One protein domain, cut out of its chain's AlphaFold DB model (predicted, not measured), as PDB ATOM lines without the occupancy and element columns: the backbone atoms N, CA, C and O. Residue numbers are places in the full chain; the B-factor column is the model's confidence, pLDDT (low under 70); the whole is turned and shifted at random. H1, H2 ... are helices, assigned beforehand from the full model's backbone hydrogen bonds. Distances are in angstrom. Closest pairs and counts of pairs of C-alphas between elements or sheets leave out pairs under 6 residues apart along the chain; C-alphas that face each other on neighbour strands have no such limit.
ATOM      1  N   ARG A 102     182.375 201.074 180.262       82.25
ATOM      2  CA  ARG A 102     181.629 199.952 180.831       82.25
ATOM      3  C   ARG A 102     182.329 198.632 180.564       82.25
ATOM      4  O   ARG A 102     182.323 198.124 179.443       82.25
ATOM      5  N   TYR A 103     182.835 198.046 181.643       76.94
ATOM      6  CA  TYR A 103     183.466 196.725 181.642       76.94
ATOM      7  C   TYR A 103     182.693 195.691 182.481       76.94
ATOM      8  O   TYR A 103     182.837 194.496 182.243       76.94
ATOM      9  N   ASN A 104     181.788 196.127 183.369       66.50
ATOM     10  CA  ASN A 104     180.893 195.241 184.126       66.50
ATOM     11  C   ASN A 104     179.482 195.203 183.518       66.50
ATOM     12  O   ASN A 104     178.891 196.232 183.172       66.50
ATOM     13  N   VAL A 105     178.942 193.990 183.370       60.84
ATOM     14  CA  VAL A 105     177.729 193.711 182.581       60.84
ATOM     15  C   VAL A 105     176.442 193.797 183.419       60.84
ATOM     16  O   VAL A 105     175.363 193.896 182.853       60.84
ATOM     17  N   GLU A 106     176.523 193.882 184.746       56.22
ATOM     18  CA  GLU A 106     175.391 193.542 185.627       56.22
ATOM     19  C   GLU A 106     174.193 194.514 185.655       56.22
ATOM     20  O   GLU A 106     173.153 194.146 186.188       56.22
ATOM     21  N   MET A 107     174.276 195.734 185.102       52.91
ATOM     22  CA  MET A 107     173.276 196.779 185.415       52.91
ATOM     23  C   MET A 107     172.592 197.471 184.225       52.91
ATOM     24  O   MET A 107     171.836 198.412 184.459       52.91
ATOM     25  N   ALA A 108     172.785 197.029 182.972       57.53
ATOM     26  CA  ALA A 108     172.091 197.664 181.844       57.53
ATOM     27  C   ALA A 108     171.582 196.730 180.735       57.53
ATOM     28  O   ALA A 108     172.216 195.721 180.443       57.53
ATOM     29  N   THR A 109     170.492 197.131 180.060       57.41
ATOM     30  CA  THR A 109     169.815 196.413 178.951       57.41
ATOM     31  C   THR A 109     170.734 195.991 177.801       57.41
ATOM     32  O   THR A 109     170.405 195.090 177.037       57.41
ATOM     33  N   SER A 110     171.880 196.655 177.632       61.50
ATOM     34  CA  SER A 110     172.910 196.224 176.686       61.50
ATOM     35  C   SER A 110     173.899 195.287 177.376       61.50
ATOM     36  O   SER A 110     174.500 195.664 178.374       61.50
ATOM     37  N   THR A 111     174.139 194.101 176.824       64.75
ATOM     38  CA  THR A 111     175.179 193.173 177.306       64.75
ATOM     39  C   THR A 111     176.575 193.500 176.764       64.75
ATOM     40  O   THR A 111     177.551 192.834 177.104       64.75
ATOM     41  N   LYS A 112     176.695 194.525 175.910       70.31
ATOM     42  CA  LYS A 112     177.956 194.901 175.267       70.31
ATOM     43  C   LYS A 112     178.782 195.794 176.185       70.31
ATOM     44  O   LYS A 112     178.380 196.909 176.512       70.31
ATOM     45  N   GLN A 113     179.967 195.313 176.542       81.44
ATOM     46  CA  GLN A 113     181.027 196.165 177.067       81.44
ATOM     47  C   GLN A 113     181.426 197.200 176.010       81.44
ATOM     48  O   GLN A 113     181.384 196.929 174.806       81.44
ATOM     49  N   HIS A 114     181.829 198.385 176.457       85.31
ATOM     50  CA  HIS A 114     182.393 199.402 175.579       85.31
ATOM     51  C   HIS A 114     183.420 200.245 176.335       85.31
ATOM     52  O   HIS A 114     183.296 200.505 177.531       85.31
ATOM     53  N   GLY A 115     184.450 200.684 175.614       89.31
ATOM     54  CA  GLY A 115     185.577 201.427 176.177       89.31
ATOM     55  C   GLY A 115     185.305 202.905 176.460       89.31
ATOM     56  O   GLY A 115     186.270 203.634 176.651       89.31
ATOM     57  N   GLY A 116     184.039 203.330 176.465       91.31
ATOM     58  CA  GLY A 116     183.608 204.728 176.560       91.31
ATOM     59  C   GLY A 116     182.568 205.077 175.496       91.31
ATOM     60  O   GLY A 116     182.334 204.288 174.578       91.31
ATOM     61  N   ILE A 117     181.898 206.216 175.653       91.75
ATOM     62  CA  ILE A 117     181.025 206.839 174.650       91.75
ATOM     63  C   ILE A 117     181.735 208.082 174.138       91.75
ATOM     64  O   ILE A 117     182.041 208.997 174.906       91.75
ATOM     65  N   ASP A 118     181.957 208.149 172.830       93.12
ATOM     66  CA  ASP A 118     182.478 209.354 172.202       93.12
ATOM     67  C   ASP A 118     181.341 210.343 171.962       93.12
ATOM     68  O   ASP A 118     180.578 210.225 171.000       93.12
ATOM     69  N   VAL A 119     181.238 211.333 172.848       90.88
ATOM     70  CA  VAL A 119     180.154 212.316 172.816       90.88
ATOM     71  C   VAL A 119     180.049 213.024 171.465       90.88
ATOM     72  O   VAL A 119     178.941 213.204 170.987       90.88
ATOM     73  N   LEU A 120     181.156 213.330 170.780       90.31
ATOM     74  CA  LEU A 120     181.103 214.078 169.515       90.31
ATOM     75  C   LEU A 120     180.631 213.233 168.330       90.31
ATOM     76  O   LEU A 120     180.083 213.766 167.368       90.31
ATOM     77  N   ARG A 121     180.849 211.916 168.387       90.38
ATOM     78  CA  ARG A 121     180.486 210.988 167.309       90.38
ATOM     79  C   ARG A 121     179.125 210.342 167.536       90.38
ATOM     80  O   ARG A 121     178.407 210.058 166.583       90.38
ATOM     81  N   GLU A 122     178.795 210.061 168.790       89.38
ATOM     82  CA  GLU A 122     177.646 209.236 169.160       89.38
ATOM     83  C   GLU A 122     176.466 210.041 169.717       89.38
ATOM     84  O   GLU A 122     175.382 209.478 169.898       89.38
ATOM     85  N   ALA A 123     176.652 211.336 169.999       88.38
ATOM     86  CA  ALA A 123     175.613 212.198 170.548       88.38
ATOM     87  C   ALA A 123     175.763 213.666 170.110       88.38
ATOM     88  O   ALA A 123     176.568 214.420 170.634       88.38
ATOM     89  N   MET A 124     174.890 214.135 169.218       82.25
ATOM     90  CA  MET A 124     174.941 215.536 168.768       82.25
ATOM     91  C   MET A 124     174.568 216.560 169.854       82.25
ATOM     92  O   MET A 124     174.842 217.746 169.706       82.25
ATOM     93  N   THR A 125     173.902 216.133 170.932       86.12
ATOM     94  CA  THR A 125     173.432 217.019 172.007       86.12
ATOM     95  C   THR A 125     173.751 216.443 173.382       86.12
ATOM     96  O   THR A 125     173.830 215.227 173.554       86.12
ATOM     97  N   ILE A 126     173.853 217.316 174.392       84.75
ATOM     98  CA  ILE A 126     174.035 216.911 175.798       84.75
ATOM     99  C   ILE A 126     172.912 215.960 176.233       84.75
ATOM    100  O   ILE A 126     173.183 214.928 176.837       84.75
ATOM    101  N   ALA A 127     171.659 216.251 175.868       85.19
ATOM    102  CA  ALA A 127     170.526 215.379 176.180       85.19
ATOM    103  C   ALA A 127     170.687 213.984 175.552       85.19
ATOM    104  O   ALA A 127     170.473 212.976 176.225       85.19
ATOM    105  N   SER A 128     171.128 213.913 174.289       87.88
ATOM    106  CA  SER A 128     171.433 212.643 173.624       87.88
ATOM    107  C   SER A 128     172.579 211.899 174.313       87.88
ATOM    108  O   SER A 128     172.515 210.679 174.441       87.88
ATOM    109  N   ALA A 129     173.610 212.610 174.774       90.94
ATOM    110  CA  ALA A 129     174.760 212.025 175.457       90.94
ATOM    111  C   ALA A 129     174.351 211.419 176.804       90.94
ATOM    112  O   ALA A 129     174.613 210.242 177.059       90.94
ATOM    113  N   CYS A 130     173.627 212.190 177.622       90.06
ATOM    114  CA  CYS A 130     173.081 211.739 178.899       90.06
ATOM    115  C   CYS A 130     172.141 210.546 178.715       90.06
ATOM    116  O   CYS A 130     172.271 209.551 179.421       90.06
ATOM    117  N   MET A 131     171.226 210.608 177.741       88.62
ATOM    118  CA  MET A 131     170.278 209.524 177.480       88.62
ATOM    119  C   MET A 131     170.981 208.260 176.984       88.62
ATOM    120  O   MET A 131     170.636 207.154 177.398       88.62
ATOM    121  N   ARG A 132     171.993 208.400 176.119       89.25
ATOM    122  CA  ARG A 132     172.800 207.265 175.664       89.25
ATOM    123  C   ARG A 132     173.508 206.616 176.845       89.25
ATOM    124  O   ARG A 132     173.294 205.429 177.055       89.25
ATOM    125  N   HIS A 133     174.243 207.400 177.634       90.56
ATOM    126  CA  HIS A 133     174.942 206.918 178.824       90.56
ATOM    127  C   HIS A 133     173.992 206.251 179.826       90.56
ATOM    128  O   HIS A 133     174.275 205.157 180.305       90.56
ATOM    129  N   PHE A 134     172.827 206.849 180.091       87.38
ATOM    130  CA  PHE A 134     171.804 206.252 180.947       87.38
ATOM    131  C   PHE A 134     171.372 204.874 180.432       87.38
ATOM    132  O   PHE A 134     171.470 203.885 181.153       87.38
ATOM    133  N   ARG A 135     170.973 204.776 179.161       84.12
ATOM    134  CA  ARG A 135     170.506 203.516 178.563       84.12
ATOM    135  C   ARG A 135     171.585 202.434 178.487       84.12
ATOM    136  O   ARG A 135     171.260 201.252 178.552       84.12
ATOM    137  N   THR A 136     172.847 202.807 178.288       84.25
ATOM    138  CA  THR A 136     173.944 201.843 178.111       84.25
ATOM    139  C   THR A 136     174.652 201.482 179.401       84.25
ATOM    140  O   THR A 136     175.256 200.421 179.433       84.25
ATOM    141  N   ASN A 137     174.606 202.307 180.445       85.88
ATOM    142  CA  ASN A 137     175.367 202.062 181.674       85.88
ATOM    143  C   ASN A 137     174.479 201.867 182.908       85.88
ATOM    144  O   ASN A 137     174.908 201.181 183.831       85.88
ATOM    145  N   HIS A 138     173.262 202.425 182.920       84.56
ATOM    146  CA  HIS A 138     172.454 202.555 184.144       84.56
ATOM    147  C   HIS A 138     171.039 201.961 184.045       84.56
ATOM    148  O   HIS A 138     170.444 201.625 185.069       84.56
ATOM    149  N   LEU A 139     170.474 201.841 182.839       83.12
ATOM    150  CA  LEU A 139     169.111 201.347 182.636       83.12
ATOM    151  C   LEU A 139     169.030 199.830 182.805       83.12
ATOM    152  O   LEU A 139     169.320 199.088 181.868       83.12
ATOM    153  N   LYS A 140     168.558 199.384 183.968       81.12
ATOM    154  CA  LYS A 140     168.375 197.965 184.301       81.12
ATOM    155  C   LYS A 140     167.435 197.244 183.331       81.12
ATOM    156  O   LYS A 140     166.507 197.836 182.774       81.12
ATOM    157  N   GLU A 141     167.667 195.943 183.160       76.00
ATOM    158  CA  GLU A 141     166.791 195.084 182.363       76.00
ATOM    159  C   GLU A 141     165.350 195.132 182.890       76.00
ATOM    160  O   GLU A 141     165.131 195.219 184.098       76.00
ATOM    161  N   GLN A 142     164.372 195.117 181.977       75.06
ATOM    162  CA  GLN A 142     162.931 195.110 182.281       75.06
ATOM    163  C   GLN A 142     162.434 196.307 183.119       75.06
ATOM    164  O   GLN A 142     161.285 196.330 183.553       75.06
ATOM    165  N   HIS A 143     163.270 197.333 183.317       82.25
ATOM    166  CA  HIS A 143     162.909 198.507 184.105       82.25
ATOM    167  C   HIS A 143     161.978 199.460 183.351       82.25
ATOM    168  O   HIS A 143     161.030 199.986 183.924       82.25
ATOM    169  N   LEU A 144     162.217 199.666 182.056       82.12
ATOM    170  CA  LEU A 144     161.334 200.439 181.185       82.12
ATOM    171  C   LEU A 144     160.687 199.503 180.177       82.12
ATOM    172  O   LEU A 144     161.375 198.700 179.547       82.12
ATOM    173  N   ALA A 145     159.377 199.633 179.999       77.38
ATOM    174  CA  ALA A 145     158.703 198.883 178.962       77.38
ATOM    175  C   ALA A 145     158.932 199.510 177.592       77.38
ATOM    176  O   ALA A 145     158.760 200.711 177.383       77.38
TER     177      ALA A 145
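What this domain is: This is residues 102 to 145 of the 363 residues of the protein "DNA-directed DNA polymerase" of Meloidogyne enterolobii (UniProt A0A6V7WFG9). With little regular structure, this is a flat piece in which one helix, H2, lies along one side and a long loop, residues 102 to 118, along the other. The loop doubles back near the last turn of H2 and then runs to the short H1, from which the chain turns into H2. The printed part has 44 residues with two named helices, H1 then H2, and no named strand; the class is all helix, with 17 residues in named elements. It is only just compact, close to loose, with a radius of gyration of the C-alphas of 10.7 A and spans of 27 by 24 by 10 A.

Where its parts are: H1 is residues 119 to 122, from C-alpha 119 at (180.154, 212.316, 172.816). H2 is residues 126 to 138, 16.7 A long, ending at C-alpha 138 at (172.454, 202.555, 184.144).

How they stand to each other: A tight link of 3 residues joins H1 to H2. They are close but not clearly touching; their closest C-alphas, of Val 119 and Ala 129, are 6.0 A apart. In H2 every O i to N i+4 pair is within hydrogen-bond range; H1 is too short for such a pair.

The domain as a whole: The C-alphas farthest apart, of Leu 120 and Gln 142, are 29.2 A apart. The printed part has no cut. Residues 104 to 111 have pLDDT under 70.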